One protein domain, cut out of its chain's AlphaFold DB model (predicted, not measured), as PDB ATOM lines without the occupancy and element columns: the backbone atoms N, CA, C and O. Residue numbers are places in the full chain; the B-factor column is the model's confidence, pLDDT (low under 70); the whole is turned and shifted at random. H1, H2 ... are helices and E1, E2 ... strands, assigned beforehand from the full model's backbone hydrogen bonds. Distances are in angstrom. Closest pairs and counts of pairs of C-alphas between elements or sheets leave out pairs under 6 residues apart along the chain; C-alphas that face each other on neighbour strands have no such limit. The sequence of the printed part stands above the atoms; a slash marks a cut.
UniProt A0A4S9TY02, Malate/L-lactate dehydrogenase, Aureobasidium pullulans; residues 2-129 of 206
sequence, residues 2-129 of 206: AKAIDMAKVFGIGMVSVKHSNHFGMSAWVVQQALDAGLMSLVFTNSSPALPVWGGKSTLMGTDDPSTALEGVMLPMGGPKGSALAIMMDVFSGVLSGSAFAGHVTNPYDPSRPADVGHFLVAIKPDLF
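What this domain is: This is residues 2 to 129 of the 206 residues of the protein "Malate/L-lactate dehydrogenase" of Aureobasidium pullulans (UniProt A0A4S9TY02). A narrow slab of three strands, E3 between E1 and E2, is covered on one face by H1 and H2, while the longest helix, H4, crosses the other face with residues 86 to 95, near where E1 and E2 end and E3 begins. The short H3 lies well away from the sheet, among loops, and makes the far end of the long axis. The printed part has 128 residues, with four named helices and three named strands in the order H1 E1 H2 E2 H3 H4 E3; the sheet, E1 E3 E2, is antiparallel, and the class is mixed, helices and strands. The whole is only just compact, close to loose, with a radius of gyration of the C-alphas of 16.7 A and spans of 50 by 34 by 24 A.

How they stand to each other: E3, residues 117 to 124, is the inner strand; E1, residues 13 to 21, and E2, residues 40 to 45, are edge strands. E1 and E3 are antiparallel at 168 degrees, with N 16 and O 121 within hydrogen-bond range at 2.8 A. E3 and E2 are antiparallel at 170 degrees, with N 44 and O 120 at 2.8 A. H2, residues 27 to 36, is on the sheet at a height of 7.9 A, over E2 and along it at 20 degrees on the local plane; the closest C-alphas are those of Val 31 and Ser 41, 5.7 A. E1, H2 and E2 form a split strand-helix-strand unit, two strands running the same way with E3 between them, and its crossover is right-handed. H1, residues 2 to 11, is on the same face at a height of 5.8 A, with Ala 4 and Gly 14 the closest C-alphas to E1, 4.3 A. H1 and H2 only just touch, only at their ends, with 3 pairs of C-alphas within 8 A; the closest are Ile 5 and Ala 34, 6.4 A. H4, residues 80 to 95, is on the opposite face at a height of 9.0 A, over E3 and E2 and across E2 at 80 degrees on the local plane, giving three layers, helices on both faces of a sheet. Its closest C-alphas to E3 are Ser 93 and His 119, 4.5 A. H3, residues 66 to 70, is not on the sheet and is apart from H4. Every O i to N i+4 pair is within hydrogen-bond range in H1, H3 and H4; in H2, 5 of 6 are.

Where its parts are: H1 begins at C-alpha 2, (132.731, 128.837, 124.788). From first to last C-alpha, E3 measures 23.6 A, E1 23.0 A, H4 20.5 A and E2 17.5 A. E3 ends at C-alpha 124, (137.849, 132.345, 135.615).

The domain as a whole: The C-alphas of Val 10 and Asp 65, the two farthest apart, are 51.7 A apart. The printed part has no cut. The links E2 to H3 and H4 to E3 are long, with 20 and 21 residues. Mean pLDDT of the printed part is 87.6; residues 50, 57 to 63, 66 and 68 to 74 are under 70.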
ATOM      1  N   ALA A   2     132.774 127.524 125.462       98.00
ATOM      2  CA  ALA A   2     132.731 128.837 124.788       98.00
ATOM      3  C   ALA A   2     131.872 129.909 125.497       98.00
ATOM      4  O   ALA A   2     132.367 130.982 125.822       98.00
ATOM      5  N   LYS A   3     130.625 129.584 125.870       98.38
ATOM      6  CA  LYS A   3     129.758 130.523 126.599       98.38
ATOM      7  C   LYS A   3     130.306 130.954 127.970       98.38
ATOM      8  O   LYS A   3     130.135 132.109 128.350       98.38
ATOM      9  N   ALA A   4     130.963 130.050 128.701       98.50
ATOM     10  CA  ALA A   4     131.612 130.370 129.973       98.50
ATOM     11  C   ALA A   4     132.809 131.307 129.752       98.50
ATOM     12  O   ALA A   4     132.965 132.273 130.491       98.50
ATOM     13  N   ILE A   5     133.598 131.080 128.697       98.62
ATOM     14  CA  ILE A   5     134.702 131.965 128.293       98.62
ATOM     15  C   ILE A   5     134.174 133.366 127.963       98.62
ATOM     16  O   ILE A   5     134.705 134.349 128.473       98.62
ATOM     17  N   ASP A   6     133.114 133.469 127.157       98.50
ATOM     18  CA  ASP A   6     132.518 134.760 126.786       98.50
ATOM     19  C   ASP A   6     132.051 135.537 128.020       98.50
ATOM     20  O   ASP A   6     132.330 136.728 128.157       98.50
ATOM     21  N   MET A   7     131.383 134.857 128.955       98.50
ATOM     22  CA  MET A   7     130.965 135.460 130.220       98.50
ATOM     23  C   MET A   7     132.161 135.876 131.078       98.50
ATOM     24  O   MET A   7     132.164 136.986 131.600       98.50
ATOM     25  N   ALA A   8     133.194 135.039 131.191       98.44
ATOM     26  CA  ALA A   8     134.392 135.348 131.968       98.44
ATOM     27  C   ALA A   8     135.166 136.547 131.400       98.44
ATOM     28  O   ALA A   8     135.695 137.354 132.160       98.44
ATOM     29  N   LYS A   9     135.189 136.727 130.075       97.06
ATOM     30  CA  LYS A   9     135.810 137.900 129.440       97.06
ATOM     31  C   LYS A   9     135.092 139.208 129.778       97.06
ATOM     32  O   LYS A   9     135.747 140.242 129.853       97.06
ATOM     33  N   VAL A  10     133.775 139.165 129.986       97.50
ATOM     34  CA  VAL A  10     132.954 140.348 130.294       97.50
ATOM     35  C   VAL A  10     132.871 140.611 131.800       97.50
ATOM     36  O   VAL A  10     133.015 141.747 132.236       97.50
ATOM     37  N   PHE A  11     132.643 139.566 132.595       97.75
ATOM     38  CA  PHE A  11     132.308 139.662 134.020       97.75
ATOM     39  C   PHE A  11     133.411 139.140 134.951       97.75
ATOM     40  O   PHE A  11     133.241 139.130 136.166       97.75
ATOM     41  N   GLY A  12     134.527 138.659 134.403       97.56
ATOM     42  CA  GLY A  12     135.626 138.041 135.148       97.56
ATOM     43  C   GLY A  12     135.421 136.548 135.429       97.56
ATOM     44  O   GLY A  12     136.377 135.779 135.365       97.56
ATOM     45  N   ILE A  13     134.186 136.103 135.679       98.38
ATOM     46  CA  ILE A  13     133.854 134.688 135.910       98.38
ATOM     47  C   ILE A  13     132.647 134.291 135.062       98.38
ATOM     48  O   ILE A  13     131.636 134.990 135.023       98.38
ATOM     49  N   GLY A  14     132.744 133.145 134.394       98.44
ATOM     50  CA  GLY A  14     131.648 132.523 133.666       98.44
ATOM     51  C   GLY A  14     131.351 131.139 134.217       98.44
ATOM     52  O   GLY A  14     132.236 130.292 134.273       98.44
ATOM     53  N   MET A  15     130.098 130.905 134.599       98.12
ATOM     54  CA  MET A  15     129.617 129.614 135.091       98.12
ATOM     55  C   MET A  15     128.469 129.156 134.199       98.12
ATOM     56  O   MET A  15     127.526 129.910 133.961       98.12
ATOM     57  N   VAL A  16     128.558 127.933 133.686       98.25
ATOM     58  CA  VAL A  16     127.562 127.355 132.780       98.25
ATOM     59  C   VAL A  16     127.182 125.976 133.285       98.25
ATOM     60  O   VAL A  16     128.031 125.096 133.411       98.25
ATOM     61  N   SER A  17     125.890 125.799 133.535       97.62
ATOM     62  CA  SER A  17     125.297 124.498 133.810       97.62
ATOM     63  C   SER A  17     124.675 123.944 132.530       97.62
ATOM     64  O   SER A  17     124.023 124.679 131.782       97.62
ATOM     65  N   VAL A  18     124.907 122.666 132.258       97.81
ATOM     66  CA  VAL A  18     124.397 121.941 131.094       97.81
ATOM     67  C   VAL A  18     123.550 120.796 131.605       97.81
ATOM     68  O   VAL A  18     123.982 120.059 132.490       97.81
ATOM     69  N   LYS A  19     122.367 120.637 131.017       96.88
ATOM     70  CA  LYS A  19     121.477 119.522 131.312       96.88
ATOM     71  C   LYS A  19     121.085 118.762 130.066       96.88
ATOM     72  O   LYS A  19     121.172 119.318 128.970       96.88
ATOM     73  N   HIS A  20     120.603 117.540 130.259       95.50
ATOM     74  CA  HIS A  20     120.127 116.688 129.175       95.50
ATOM     75  C   HIS A  20     121.201 116.427 128.108       95.50
ATOM     76  O   HIS A  20     120.970 116.558 126.907       95.50
ATOM     77  N   SER A  21     122.411 116.108 128.570       95.81
ATOM     78  CA  SER A  21     123.573 115.830 127.730       95.81
ATOM     79  C   SER A  21     123.893 114.333 127.682       95.81
ATOM     80  O   SER A  21     123.254 113.502 128.329       95.81
ATOM     81  N   ASN A  22     124.924 113.998 126.911       93.75
ATOM     82  CA  ASN A  22     125.558 112.685 126.865       93.75
ATOM     83  C   ASN A  22     127.000 112.755 127.391       93.75
ATOM     84  O   ASN A  22     127.483 113.824 127.789       93.75
ATOM     85  N   HIS A  23     127.676 111.604 127.361       92.50
ATOM     86  CA  HIS A  23     129.110 111.487 127.604       92.50
ATOM     87  C   HIS A  23     129.898 112.409 126.658       92.50
ATOM     88  O   HIS A  23     129.712 112.360 125.444       92.50
ATOM     89  N   PHE A  24     130.783 113.244 127.209       93.06
ATOM     90  CA  PHE A  24     131.536 114.254 126.446       93.06
ATOM     91  C   PHE A  24     133.024 113.917 126.244       93.06
ATOM     92  O   PHE A  24     133.816 114.779 125.870       93.06
ATOM     93  N   GLY A  25     133.418 112.673 126.532       93.56
ATOM     94  CA  GLY A  25     134.813 112.251 126.477       93.56
ATOM     95  C   GLY A  25     135.632 112.784 127.652       93.56
ATOM     96  O   GLY A  25     135.200 112.764 128.802       93.56
ATOM     97  N   MET A  26     136.847 113.237 127.354       94.50
ATOM     98  CA  MET A  26     137.810 113.676 128.356       94.50
ATOM     99  C   MET A  26     137.541 115.122 128.800       94.50
ATOM    100  O   MET A  26     137.715 116.059 128.019       94.50
ATOM    101  N   SER A  27     137.224 115.327 130.083       94.25
ATOM    102  CA  SER A  27     137.009 116.665 130.664       94.25
ATOM    103  C   SER A  27     138.184 117.624 130.437       94.25
ATOM    104  O   SER A  27     137.972 118.826 130.279       94.25
ATOM    105  N   ALA A  28     139.418 117.104 130.382       94.25
ATOM    106  CA  ALA A  28     140.620 117.897 130.133       94.25
ATOM    107  C   ALA A  28     140.566 118.645 128.791       94.25
ATOM    108  O   ALA A  28     141.007 119.786 128.724       94.25
ATOM    109  N   TRP A  29     139.938 118.078 127.755       94.75
ATOM    110  CA  TRP A  29     139.759 118.769 126.473       94.75
ATOM    111  C   TRP A  29     138.845 119.998 126.598       94.75
ATOM    112  O   TRP A  29     139.072 121.036 125.978       94.75
ATOM    113  N   VAL A  30     137.821 119.914 127.451       96.75
ATOM    114  CA  VAL A  30     136.914 121.035 127.731       96.75
ATOM    115  C   VAL A  30     137.612 122.110 128.570       96.75
ATOM    116  O   VAL A  30     137.395 123.297 128.336       96.75
ATOM    117  N   VAL A  31     138.468 121.704 129.515       97.19
ATOM    118  CA  VAL A  31     139.332 122.611 130.291       97.19
ATOM    119  C   VAL A  31     140.341 123.314 129.380       97.19
ATOM    120  O   VAL A  31     140.503 124.528 129.498       97.19
ATOM    121  N   GLN A  32     140.957 122.592 128.439       96.56
ATOM    122  CA  GLN A  32     141.968 123.128 127.524       96.56
ATOM    123  C   GLN A  32     141.444 124.331 126.733       96.56
ATOM    124  O   GLN A  32     142.140 125.330 126.626       96.56
ATOM    125  N   GLN A  33     140.179 124.312 126.300       97.94
ATOM    126  CA  GLN A  33     139.563 125.459 125.614       97.94
ATOM    127  C   GLN A  33     139.610 126.760 126.433       97.94
ATOM    128  O   GLN A  33     139.721 127.845 125.866       97.94
ATOM    129  N   ALA A  34     139.480 126.676 127.760       98.06
ATOM    130  CA  ALA A  34     139.590 127.843 128.631       98.06
ATOM    131  C   ALA A  34     141.052 128.263 128.833       98.06
ATOM    132  O   ALA A  34     141.337 129.460 128.821       98.06
ATOM    133  N   LEU A  35     141.966 127.293 128.957       96.94
ATOM    134  CA  LEU A  35     143.406 127.551 129.050       96.94
ATOM    135  C   LEU A  35     143.927 128.261 127.791       96.94
ATOM    136  O   LEU A  35     144.615 129.274 127.907       96.94
ATOM    137  N   ASP A  36     143.516 127.810 126.602       97.50
ATOM    138  CA  ASP A  36     143.853 128.424 125.308       97.50
ATOM    139  C   ASP A  36     143.334 129.869 125.203       97.50
ATOM    140  O   ASP A  36     143.907 130.708 124.509       97.50
ATOM    141  N   ALA A  37     142.258 130.186 125.930       97.25
ATOM    142  CA  ALA A  37     141.712 131.535 126.046       97.25
ATOM    143  C   ALA A  37     142.380 132.387 127.146       97.25
ATOM    144  O   ALA A  37     141.931 133.511 127.388       97.25
ATOM    145  N   GLY A  38     143.422 131.879 127.813       96.06
ATOM    146  CA  GLY A  38     144.135 132.564 128.894       96.06
ATOM    147  C   GLY A  38     143.370 132.604 130.221       96.06
ATOM    148  O   GLY A  38     143.581 133.516 131.021       96.06
ATOM    149  N   LEU A  39     142.457 131.658 130.448       97.75
ATOM    150  CA  LEU A  39     141.606 131.582 131.636       97.75
ATOM    151  C   LEU A  39     141.932 130.338 132.469       97.75
ATOM    152  O   LEU A  39     142.399 129.331 131.950       97.75
ATOM    153  N   MET A  40     141.618 130.377 133.762       97.81
ATOM    154  CA  MET A  40     141.526 129.175 134.595       97.81
ATOM    155  C   MET A  40     140.171 128.496 134.392       97.81
ATOM    156  O   MET A  40     139.193 129.156 134.038       97.81
ATOM    157  N   SER A  41     140.083 127.192 134.665       98.00
ATOM    158  CA  SER A  41     138.830 126.457 134.498       98.00
ATOM    159  C   SER A  41     138.651 125.303 135.475       98.00
ATOM    160  O   SER A  41     139.611 124.649 135.874       98.00
ATOM    161  N   LEU A  42     137.387 125.030 135.800       97.06
ATOM    162  CA  LEU A  42     136.924 123.827 136.489       97.06
ATOM    163  C   LEU A  42     135.781 123.212 135.677       97.06
ATOM    164  O   LEU A  42     134.916 123.929 135.172       97.06
ATOM    165  N   VAL A  43     135.770 121.886 135.559       96.94
ATOM    166  CA  VAL A  43     134.728 121.134 134.849       96.94
ATOM    167  C   VAL A  43     134.284 119.964 135.716       96.94
ATOM    168  O   VAL A  43     135.116 119.193 136.190       96.94
ATOM    169  N   PHE A  44     132.975 119.819 135.894       95.81
ATOM    170  CA  PHE A  44     132.348 118.709 136.606       95.81
ATOM    171  C   PHE A  44     131.316 118.038 135.700       95.81
ATOM    172  O   PHE A  44     130.591 118.714 134.973       95.81
ATOM    173  N   THR A  45     131.235 116.716 135.772       94.50
ATOM    174  CA  THR A  45     130.228 115.881 135.103       94.50
ATOM    175  C   THR A  45     129.843 114.763 136.057       94.50
ATOM    176  O   THR A  45     130.678 114.331 136.858       94.50
ATOM    177  N   ASN A  46     128.612 114.273 135.963       90.88
ATOM    178  CA  ASN A  46     128.229 113.007 136.575       90.88
ATOM    179  C   ASN A  46     128.229 111.885 135.535       90.88
ATOM    180  O   ASN A  46     128.528 112.094 134.359       90.88
ATOM    181  N   SER A  47     127.988 110.665 136.001       86.50
ATOM    182  CA  SER A  47     127.930 109.462 135.175       86.50
ATOM    183  C   SER A  47     127.013 108.426 135.825       86.50
ATOM    184  O   SER A  47     126.547 108.618 136.954       86.50
ATOM    185  N   SER A  48     126.737 107.335 135.107       78.62
ATOM    186  CA  SER A  48     126.033 106.180 135.666       78.62
ATOM    187  C   SER A  48     126.753 105.660 136.920       78.62
ATOM    188  O   SER A  48     127.983 105.729 136.988       78.62
ATOM    189  N   PRO A  49     126.023 105.139 137.922       71.75
ATOM    190  CA  PRO A  49     126.598 104.826 139.225       71.75
ATOM    191  C   PRO A  49     127.691 103.753 139.125       71.75
ATOM    192  O   PRO A  49     127.408 102.591 138.859       71.75
ATOM    193  N   ALA A  50     128.937 104.164 139.371       68.31
ATOM    194  CA  ALA A  50     130.115 103.290 139.383       68.31
ATOM    195  C   ALA A  50     130.880 103.323 140.719       68.31
ATOM    196  O   ALA A  50     131.731 102.469 140.959       68.31
ATOM    197  N   LEU A  51     130.581 104.303 141.584       70.19
ATOM    198  CA  LEU A  51     131.270 104.529 142.856       70.19
ATOM    199  C   LEU A  51     130.269 104.465 144.019       70.19
ATOM    200  O   LEU A  51     129.348 105.285 144.062       70.19
ATOM    201  N   PRO A  52     130.420 103.542 144.985       72.19
ATOM    202  CA  PRO A  52     129.612 103.562 146.187       72.19
ATOM    203  C   PRO A  52     130.089 104.697 147.100       72.19
ATOM    204  O   PRO A  52     131.262 105.084 147.100       72.19
ATOM    205  N   VAL A  53     129.187 105.208 147.936       76.94
ATOM    206  CA  VAL A  53     129.584 106.120 149.015       76.94
ATOM    207  C   VAL A  53     130.478 105.390 150.014       76.94
ATOM    208  O   VAL A  53     130.296 104.196 150.274       76.94
ATOM    209  N   TRP A  54     131.443 106.097 150.600       75.31
ATOM    210  CA  TRP A  54     132.292 105.502 151.630       75.31
ATOM    211  C   TRP A  54     131.441 105.014 152.816       75.31
ATOM    212  O   TRP A  54     130.601 105.753 153.325       75.31
ATOM    213  N   GLY A  55     131.645 103.762 153.238       71.38
ATOM    214  CA  GLY A  55     130.825 103.101 154.263       71.38
ATOM    215  C   GLY A  55     129.504 102.506 153.750       71.38
ATOM    216  O   GLY A  55     128.735 101.964 154.542       71.38
ATOM    217  N   GLY A  56     129.225 102.586 152.444       70.25
ATOM    218  CA  GLY A  56     128.075 101.942 151.813       70.25
ATOM    219  C   GLY A  56     128.211 100.416 151.755       70.25
ATOM    220  O   GLY A  56     129.305  99.874 151.650       70.25
ATOM    221  N   LYS A  57     127.080  99.705 151.792       62.34
ATOM    222  CA  LYS A  57     127.044  98.230 151.796       62.34
ATOM    223  C   LYS A  57     127.423  97.597 150.446       62.34
ATOM    224  O   LYS A  57     127.713  96.409 150.395       62.34
ATOM    225  N   SER A  58     127.397  98.370 149.360       60.31
ATOM    226  CA  SER A  58     127.629  97.898 147.989       60.31
ATOM    227  C   SER A  58     129.107  97.738 147.612       60.31
ATOM    228  O   SER A  58     129.398  97.461 146.456       60.31
ATOM    229  N   THR A  59     130.050  97.905 148.544       53.25
ATOM    230  CA  THR A  59     131.484  97.743 148.268       53.25
ATOM    231  C   THR A  59     131.828  96.277 148.010       53.25
ATOM    232  O   THR A  59     131.735  95.457 148.927       53.25
ATOM    233  N   LEU A  60     132.283  95.948 146.801       50.25
ATOM    234  CA  LEU A  60     133.054  94.725 146.604       50.25
ATOM    235  C   LEU A  60     134.420  94.883 147.281       50.25
ATOM    236  O   LEU A  60     135.050  95.940 147.211       50.25
ATOM    237  N   MET A  61     134.837  93.835 147.994       51.31
ATOM    238  CA  MET A  61     136.215  93.689 148.464       51.31
ATOM    239  C   MET A  61     137.136  93.757 147.240       51.31
ATOM    240  O   MET A  61     136.780  93.220 146.192       51.31
ATOM    241  N   GLY A  62     138.279  94.440 147.356       54.25
ATOM    242  CA  GLY A  62     139.209  94.618 146.238       54.25
ATOM    243  C   GLY A  62     139.518  93.295 145.530       54.25
ATOM    244  O   GLY A  62     139.733  92.279 146.189       54.25
ATOM    245  N   THR A  63     139.515  93.323 144.200       57.28
ATOM    246  CA  THR A  63     139.810  92.182 143.328       57.28
ATOM    247  C   THR A  63     140.922  92.566 142.359       57.28
ATOM    248  O   THR A  63     141.035  93.728 141.964       57.28
ATOM    249  N   ASP A  64     141.768  91.602 142.026       71.19
ATOM    250  CA  ASP A  64     142.819  91.664 141.014       71.19
ATOM    251  C   ASP A  64     142.396  91.011 139.684       71.19
ATOM    252  O   ASP A  64     143.119  91.126 138.696       71.19
ATOM    253  N   ASP A  65     141.215  90.384 139.631       72.75
ATOM    254  CA  ASP A  65     140.620  89.839 138.410       72.75
ATOM    255  C   ASP A  65     139.791  90.912 137.672       72.75
ATOM    256  O   ASP A  65     138.790  91.401 138.213       72.75
ATOM    257  N   PRO A  66     140.140  91.269 136.418       69.44
ATOM    258  CA  PRO A  66     139.405  92.264 135.639       69.44
ATOM    259  C   PRO A  66     137.926  91.924 135.427       69.44
ATOM    260  O   PRO A  66     137.096  92.832 135.393       69.44
ATOM    261  N   SER A  67     137.576  90.638 135.310       71.94
ATOM    262  CA  SER A  67     136.185  90.216 135.079       71.94
ATOM    263  C   SER A  67     135.329  90.466 136.323       71.94
ATOM    264  O   SER A  67     134.281  91.102 136.245       71.94
ATOM    265  N   THR A  68     135.835  90.072 137.491       64.88
ATOM    266  CA  THR A  68     135.219  90.350 138.794       64.88
ATOM    267  C   THR A  68     135.151  91.856 139.082       64.88
ATOM    268  O   THR A  68     134.194  92.329 139.694       64.88
ATOM    269  N   ALA A  69     136.131  92.642 138.617       66.44
ATOM    270  CA  ALA A  69     136.120  94.098 138.769       66.44
ATOM    271  C   ALA A  69     134.987  94.769 137.970       66.44
ATOM    272  O   ALA A  69     134.392  95.730 138.460       66.44
ATOM    273  N   LEU A  70     134.665  94.256 136.776       66.75
ATOM    274  CA  LEU A  70     133.572  94.759 135.929       66.75
ATOM    275  C   LEU A  70     132.185  94.490 136.522       66.75
ATOM    276  O   LEU A  70     131.265  95.276 136.308       66.75
ATOM    277  N   GLU A  71     132.038  93.407 137.283       64.00
ATOM    278  CA  GLU A  71     130.816  93.103 138.039       64.00
ATOM    279  C   GLU A  71     130.696  93.939 139.322       64.00
ATOM    280  O   GLU A  71     129.658  93.926 139.991       64.00
ATOM    281  N   GLY A  72     131.761  94.667 139.670       61.03
ATOM    282  CA  GLY A  72     131.849  95.442 140.887       61.03
ATOM    283  C   GLY A  72     131.724  96.941 140.755       61.03
ATOM    284  O   GLY A  72     131.374  97.505 139.725       61.03
ATOM    285  N   VAL A  73     131.973  97.600 141.883       66.12
ATOM    286  CA  VAL A  73     131.965  99.056 141.981       66.12
ATOM    287  C   VAL A  73     133.343  99.526 142.416       66.12
ATOM    288  O   VAL A  73     133.947  98.972 143.338       66.12
ATOM    289  N   MET A  74     133.851 100.556 141.750       68.25
ATOM    290  CA  MET A  74     135.143 101.137 142.093       68.25
ATOM    291  C   MET A  74     135.005 101.964 143.370       68.25
ATOM    292  O   MET A  74     134.040 102.700 143.545       68.25
ATOM    293  N   LEU A  75     135.959 101.867 144.293       70.25
ATOM    294  CA  LEU A  75     135.935 102.706 145.491       70.25
ATOM    295  C   LEU A  75     136.406 104.133 145.174       70.25
ATOM    296  O   LEU A  75     137.338 104.308 144.385       70.25
ATOM    297  N   PRO A  76     135.840 105.165 145.827       71.25
ATOM    298  CA  PRO A  76     136.355 106.519 145.697       71.25
ATOM    299  C   PRO A  76     137.810 106.625 146.178       71.25
ATOM    300  O   PRO A  76     138.159 106.176 147.276       71.25
ATOM    301  N   MET A  77     138.651 107.292 145.384       79.94
ATOM    302  CA  MET A  77     140.048 107.559 145.737       79.94
ATOM    303  C   MET A  77     140.147 108.339 147.057       79.94
ATOM    304  O   MET A  77     139.544 109.395 147.216       79.94
ATOM    305  N   GLY A  78     140.938 107.857 148.018       79.81
ATOM    306  CA  GLY A  78     141.113 108.558 149.297       79.81
ATOM    307  C   GLY A  78     139.906 108.464 150.243       79.81
ATOM    308  O   GLY A  78     139.730 109.329 151.109       79.81
ATOM    309  N   GLY A  79     139.063 107.435 150.090       85.81
ATOM    310  CA  GLY A  79     138.029 107.064 151.059       85.81
ATOM    311  C   GLY A  79     136.960 108.152 151.249       85.81
ATOM    312  O   GLY A  79     136.376 108.594 150.256       85.81
ATOM    313  N   PRO A  80     136.690 108.625 152.487       86.81
ATOM    314  CA  PRO A  80     135.662 109.641 152.736       86.81
ATOM    315  C   PRO A  80     135.850 110.924 151.915       86.81
ATOM    316  O   PRO A  80     134.870 111.529 151.485       86.81
ATOM    317  N   LYS A  81     137.103 111.333 151.661       87.62
ATOM    318  CA  LYS A  81     137.405 112.546 150.885       87.62
ATOM    319  C   LYS A  81     137.052 112.372 149.410       87.62
ATOM    320  O   LYS A  81     136.420 113.253 148.837       87.62
ATOM    321  N   GLY A  82     137.389 111.223 148.823       86.25
ATOM    322  CA  GLY A  82     136.970 110.881 147.461       86.25
ATOM    323  C   GLY A  82     135.462 110.810 147.327       86.25
ATOM    324  O   GLY A  82     134.902 111.353 146.382       86.25
ATOM    325  N   SER A  83     134.797 110.200 148.312       86.75
ATOM    326  CA  SER A  83     133.337 110.130 148.347       86.75
ATOM    327  C   SER A  83     132.712 111.526 148.384       86.75
ATOM    328  O   SER A  83     131.752 111.777 147.663       86.75
ATOM    329  N   ALA A  84     133.261 112.453 149.177       88.19
ATOM    330  CA  ALA A  84     132.784 113.833 149.226       88.19
ATOM    331  C   ALA A  84     133.010 114.581 147.898       88.19
ATOM    332  O   ALA A  84     132.120 115.303 147.451       88.19
ATOM    333  N   LEU A  85     134.157 114.379 147.238       89.69
ATOM    334  CA  LEU A  85     134.432 114.955 145.916       89.69
ATOM    335  C   LEU A  85     133.474 114.413 144.842       89.69
ATOM    336  O   LEU A  85     132.973 115.193 144.036       89.69
ATOM    337  N   ALA A  86     133.166 113.114 144.863       88.12
ATOM    338  CA  ALA A  86     132.202 112.501 143.949       88.12
ATOM    339  C   ALA A  86     130.776 113.037 144.168       88.12
ATOM    340  O   ALA A  86     130.076 113.355 143.209       88.12
ATOM    341  N   ILE A  87     130.359 113.216 145.425       89.81
ATOM    342  CA  ILE A  87     129.064 113.833 145.751       89.81
ATOM    343  C   ILE A  87     129.026 115.288 145.274       89.81
ATOM    344  O   ILE A  87     128.042 115.710 144.677       89.81
ATOM    345  N   MET A  88     130.097 116.058 145.490       92.62
ATOM    346  CA  MET A  88     130.187 117.436 145.001       92.62
ATOM    347  C   MET A  88     130.039 117.500 143.476       92.62
ATOM    348  O   MET A  88     129.317 118.362 142.976       92.62
ATOM    349  N   MET A  89     130.674 116.577 142.742       91.50
ATOM    350  CA  MET A  89     130.491 116.458 141.294       91.50
ATOM    351  C   MET A  89     129.012 116.278 140.947       91.50
ATOM    352  O   MET A  89     128.502 117.063 140.151       91.50
ATOM    353  N   ASP A  90     128.303 115.331 141.567       91.81
ATOM    354  CA  ASP A  90     126.883 115.059 141.283       91.81
ATOM    355  C   ASP A  90     125.945 116.210 141.697       91.81
ATOM    356  O   ASP A  90     124.948 116.480 141.029       91.81
ATOM    357  N   VAL A  91     126.293 116.968 142.742       94.62
ATOM    358  CA  VAL A  91     125.547 118.175 143.132       94.62
ATOM    359  C   VAL A  91     125.625 119.246 142.043       94.62
ATOM    360  O   VAL A  91     124.594 119.786 141.645       94.62
ATOM    361  N   PHE A  92     126.818 119.566 141.540       95.88
ATOM    362  CA  PHE A  92     126.966 120.604 140.513       95.88
ATOM    363  C   PHE A  92     126.477 120.149 139.139       95.88
ATOM    364  O   PHE A  92     125.877 120.932 138.403       95.88
ATOM    365  N   SER A  93     126.749 118.897 138.786       94.50
ATOM    366  CA  SER A  93     126.452 118.369 137.460       94.50
ATOM    367  C   SER A  93     125.031 117.830 137.344       94.50
ATOM    368  O   SER A  93     124.384 118.156 136.367       94.50
ATOM    369  N   GLY A  94     124.493 117.101 138.321       94.31
ATOM    370  CA  GLY A  94     123.130 116.563 138.294       94.31
ATOM    371  C   GLY A  94     122.113 117.498 138.947       94.31
ATOM    372  O   GLY A  94     121.273 118.090 138.265       94.31
ATOM    373  N   VAL A  95     122.222 117.683 140.268       94.38
ATOM    374  CA  VAL A  95     121.214 118.396 141.082       94.38
ATOM    375  C   VAL A  95     121.029 119.845 140.625       94.38
ATOM    376  O   VAL A  95     119.907 120.276 140.370       94.38
ATOM    377  N   LEU A  96     122.121 120.604 140.496       96.19
ATOM    378  CA  LEU A  96     122.079 122.017 140.114       96.19
ATOM    379  C   LEU A  96     121.664 122.215 138.650       96.19
ATOM    380  O   LEU A  96     121.007 123.206 138.334       96.19
ATOM    381  N   SER A  97     122.060 121.315 137.746       95.12
ATOM    382  CA  SER A  97     121.685 121.426 136.330       95.12
ATOM    383  C   SER A  97     120.231 121.042 136.068       95.12
ATOM    384  O   SER A  97     119.645 121.502 135.086       95.12
ATOM    385  N   GLY A  98     119.637 120.230 136.945       94.75
ATOM    386  CA  GLY A  98     118.335 119.612 136.724       94.75
ATOM    387  C   GLY A  98     118.391 118.416 135.771       94.75
ATOM    388  O   GLY A  98     117.392 118.147 135.107       94.75
ATOM    389  N   SER A  99     119.546 117.751 135.671       95.50
ATOM    390  CA  SER A  99     119.701 116.457 134.987       95.50
ATOM    391  C   SER A  99     119.498 115.300 135.962       95.50
ATOM    392  O   SER A  99     119.345 115.513 137.169       95.50
ATOM    393  N   ALA A 100     119.553 114.068 135.463       92.19
ATOM    394  CA  ALA A 100     119.637 112.885 136.302       92.19
ATOM    395  C   ALA A 100     120.804 112.989 137.301       92.19
ATOM    396  O   ALA A 100     121.877 113.508 136.993       92.19
ATOM    397  N   PHE A 101     120.578 112.496 138.516       92.62
ATOM    398  CA  PHE A 101     121.507 112.532 139.650       92.62
ATOM    399  C   PHE A 101     121.293 111.285 140.517       92.62
ATOM    400  O   PHE A 101     120.383 110.498 140.244       92.62
ATOM    401  N   ALA A 102     122.116 111.073 141.543       86.88
ATOM    402  CA  ALA A 102     121.972 109.973 142.505       86.88
ATOM    403  C   ALA A 102     121.834 108.576 141.858       86.88
ATOM    404  O   ALA A 102     121.091 107.719 142.331       86.88
ATOM    405  N   GLY A 103     122.561 108.343 140.763       84.19
ATOM    406  CA  GLY A 103     122.574 107.059 140.059       84.19
ATOM    407  C   GLY A 103     121.482 106.880 138.999       84.19
ATOM    408  O   GLY A 103     121.359 105.796 138.435       84.19
ATOM    409  N   HIS A 104     120.709 107.922 138.688       87.19
ATOM    410  CA  HIS A 104     119.688 107.868 137.637       87.19
ATOM    411  C   HIS A 104     120.215 108.149 136.222       87.19
ATOM    412  O   HIS A 104     119.455 107.999 135.268       87.19
ATOM    413  N   VAL A 105     121.492 108.526 136.080       87.81
ATOM    414  CA  VAL A 105     122.146 108.694 134.774       87.81
ATOM    415  C   VAL A 105     122.180 107.347 134.052       87.81
ATOM    416  O   VAL A 105     122.647 106.348 134.610       87.81
ATOM    417  N   THR A 106     121.692 107.312 132.814       87.69
ATOM    418  CA  THR A 106     121.688 106.082 132.016       87.69
ATOM    419  C   THR A 106     123.101 105.755 131.547       87.69
ATOM    420  O   THR A 106     123.871 106.634 131.159       87.69
ATOM    421  N   ASN A 107     123.440 104.469 131.594       84.44
ATOM    422  CA  ASN A 107     124.719 103.960 131.126       84.44
ATOM    423  C   ASN A 107     124.891 104.252 129.615       84.44
ATOM    424  O   ASN A 107     123.949 104.013 128.862       84.44
ATOM    425  N   PRO A 108     126.065 104.720 129.145       82.81
ATOM    426  CA  PRO A 108     126.314 104.954 127.717       82.81
ATOM    427  C   PRO A 108     126.136 103.714 126.821       82.81
ATOM    428  O   PRO A 108     125.936 103.873 125.620       82.81
ATOM    429  N   TYR A 109     126.187 102.500 127.378       83.75
ATOM    430  CA  TYR A 109     125.949 101.243 126.660       83.75
ATOM    431  C   TYR A 109     124.469 100.829 126.604       83.75
ATOM    432  O   TYR A 109     124.145  99.824 125.976       83.75
ATOM    433  N   ASP A 110     123.568 101.573 127.253       86.44
ATOM    434  CA  ASP A 110     122.123 101.349 127.208       86.44
ATOM    435  C   ASP A 110     121.462 102.362 126.252       86.44
ATOM    436  O   ASP A 110     121.235 103.514 126.632       86.44
ATOM    437  N   PRO A 111     121.118 101.959 125.013       88.06
ATOM    438  CA  PRO A 111     120.495 102.849 124.039       88.06
ATOM    439  C   PRO A 111     118.984 103.040 124.265       88.06
ATOM    440  O   PRO A 111     118.343 103.743 123.483       88.06
ATOM    441  N   SER A 112     118.377 102.403 125.277       90.69
ATOM    442  CA  SER A 112     116.916 102.388 125.455       90.69
ATOM    443  C   SER A 112     116.332 103.727 125.909       90.69
ATOM    444  O   SER A 112     115.145 103.992 125.701       90.69
ATOM    445  N   ARG A 113     117.149 104.583 126.528       90.25
ATOM    446  CA  ARG A 113     116.739 105.892 127.039       90.25
ATOM    447  C   ARG A 113     117.911 106.880 127.001       90.25
ATOM    448  O   ARG A 113     119.062 106.456 127.051       90.25
ATOM    449  N   PRO A 114     117.645 108.197 126.939       92.19
ATOM    450  CA  PRO A 114     118.702 109.203 126.996       92.19
ATOM    451  C   PRO A 114     119.584 109.062 128.244       92.19
ATOM    452  O   PRO A 114     119.099 108.708 129.323       92.19
ATOM    453  N   ALA A 115     120.870 109.394 128.097       91.88
ATOM    454  CA  ALA A 115     121.830 109.402 129.201       91.88
ATOM    455  C   ALA A 115     121.418 110.372 130.317       91.88
ATOM    456  O   ALA A 115     121.499 110.030 131.495       91.88
ATOM    457  N   ASP A 116     120.936 111.554 129.918       94.94
ATOM    458  CA  ASP A 116     120.568 112.659 130.807       94.94
ATOM    459  C   ASP A 116     121.711 113.050 131.759       94.94
ATOM    460  O   ASP A 116     121.519 113.281 132.949       94.94
ATOM    461  N   VAL A 117     122.930 113.106 131.213       95.44
ATOM    462  CA  VAL A 117     124.130 113.560 131.924       95.44
ATOM    463  C   VAL A 117     124.061 115.072 132.081       95.44
ATOM    464  O   VAL A 117     123.701 115.785 131.136       95.44
ATOM    465  N   GLY A 118     124.467 115.570 133.240       96.81
ATOM    466  CA  GLY A 118     124.655 116.995 133.441       96.81
ATOM    467  C   GLY A 118     126.127 117.381 133.525       96.81
ATOM    468  O   GLY A 118     126.990 116.567 133.852       96.81
ATOM    469  N   HIS A 119     126.422 118.644 133.220       97.62
ATOM    470  CA  HIS A 119     127.777 119.199 133.260       97.62
ATOM    471  C   HIS A 119     127.778 120.564 133.924       97.62
ATOM    472  O   HIS A 119     126.843 121.346 133.770       97.62
ATOM    473  N   PHE A 120     128.869 120.893 134.599       97.94
ATOM    474  CA  PHE A 120     129.088 122.204 135.182       97.94
ATOM    475  C   PHE A 120     130.466 122.723 134.791       97.94
ATOM    476  O   PHE A 120     131.479 122.065 135.015       97.94
ATOM    477  N   LEU A 121     130.494 123.895 134.170       98.31
ATOM    478  CA  LEU A 121     131.673 124.486 133.553       98.31
ATOM    479  C   LEU A 121     131.942 125.841 134.193       98.31
ATOM    480  O   LEU A 121     131.034 126.669 134.286       98.31
ATOM    481  N   VAL A 122     133.189 126.090 134.560       98.38
ATOM    482  CA  VAL A 122     133.625 127.361 135.133       98.38
ATOM    483  C   VAL A 122     134.834 127.854 134.356       98.38
ATOM    484  O   VAL A 122     135.782 127.102 134.169       98.38
ATOM    485  N   ALA A 123     134.809 129.116 133.940       98.62
ATOM    486  CA  ALA A 123     135.955 129.836 133.402       98.62
ATOM    487  C   ALA A 123     136.207 131.078 134.265       98.62
ATOM    488  O   ALA A 123     135.271 131.808 134.598       98.62
ATOM    489  N   ILE A 124     137.458 131.307 134.655       98.56
ATOM    490  CA  ILE A 124     137.849 132.345 135.615       98.56
ATOM    491  C   ILE A 124     139.006 133.140 135.028       98.56
ATOM    492  O   ILE A 124     140.027 132.570 134.643       98.56
ATOM    493  N   LYS A 125     138.863 134.460 134.999       97.69
ATOM    494  CA  LYS A 125     139.910 135.381 134.577       97.69
ATOM    495  C   LYS A 125     140.903 135.595 135.730       97.69
ATOM    496  O   LYS A 125     140.497 136.141 136.757       97.69
ATOM    497  N   PRO A 126     142.178 135.170 135.617       97.12
ATOM    498  CA  PRO A 126     143.137 135.326 136.715       97.12
ATOM    499  C   PRO A 126     143.427 136.797 137.019       97.12
ATOM    500  O   PRO A 126     143.586 137.171 138.181       97.12
ATOM    501  N   ASP A 127     143.409 137.634 135.976       95.56
ATOM    502  CA  ASP A 127     143.707 139.063 136.080       95.56
ATOM    503  C   ASP A 127     142.662 139.889 136.854       95.56
ATOM    504  O   ASP A 127     142.877 141.065 137.137       95.56
ATOM    505  N   LEU A 128     141.551 139.255 137.248       96.50
ATOM    506  CA  LEU A 128     140.576 139.815 138.180       96.50
ATOM    507  C   LEU A 128     141.149 139.943 139.602       96.50
ATOM    508  O   LEU A 128     140.680 140.774 140.377       96.50
ATOM    509  N   PHE A 129     142.132 139.107 139.956       96.81
ATOM    510  CA  PHE A 129     142.635 138.972 141.326       96.81
ATOM    511  C   PHE A 129     144.070 139.474 141.510       96.81
ATOM    512  O   PHE A 129     144.422 139.915 142.602       96.81
TER     513      PHE A 129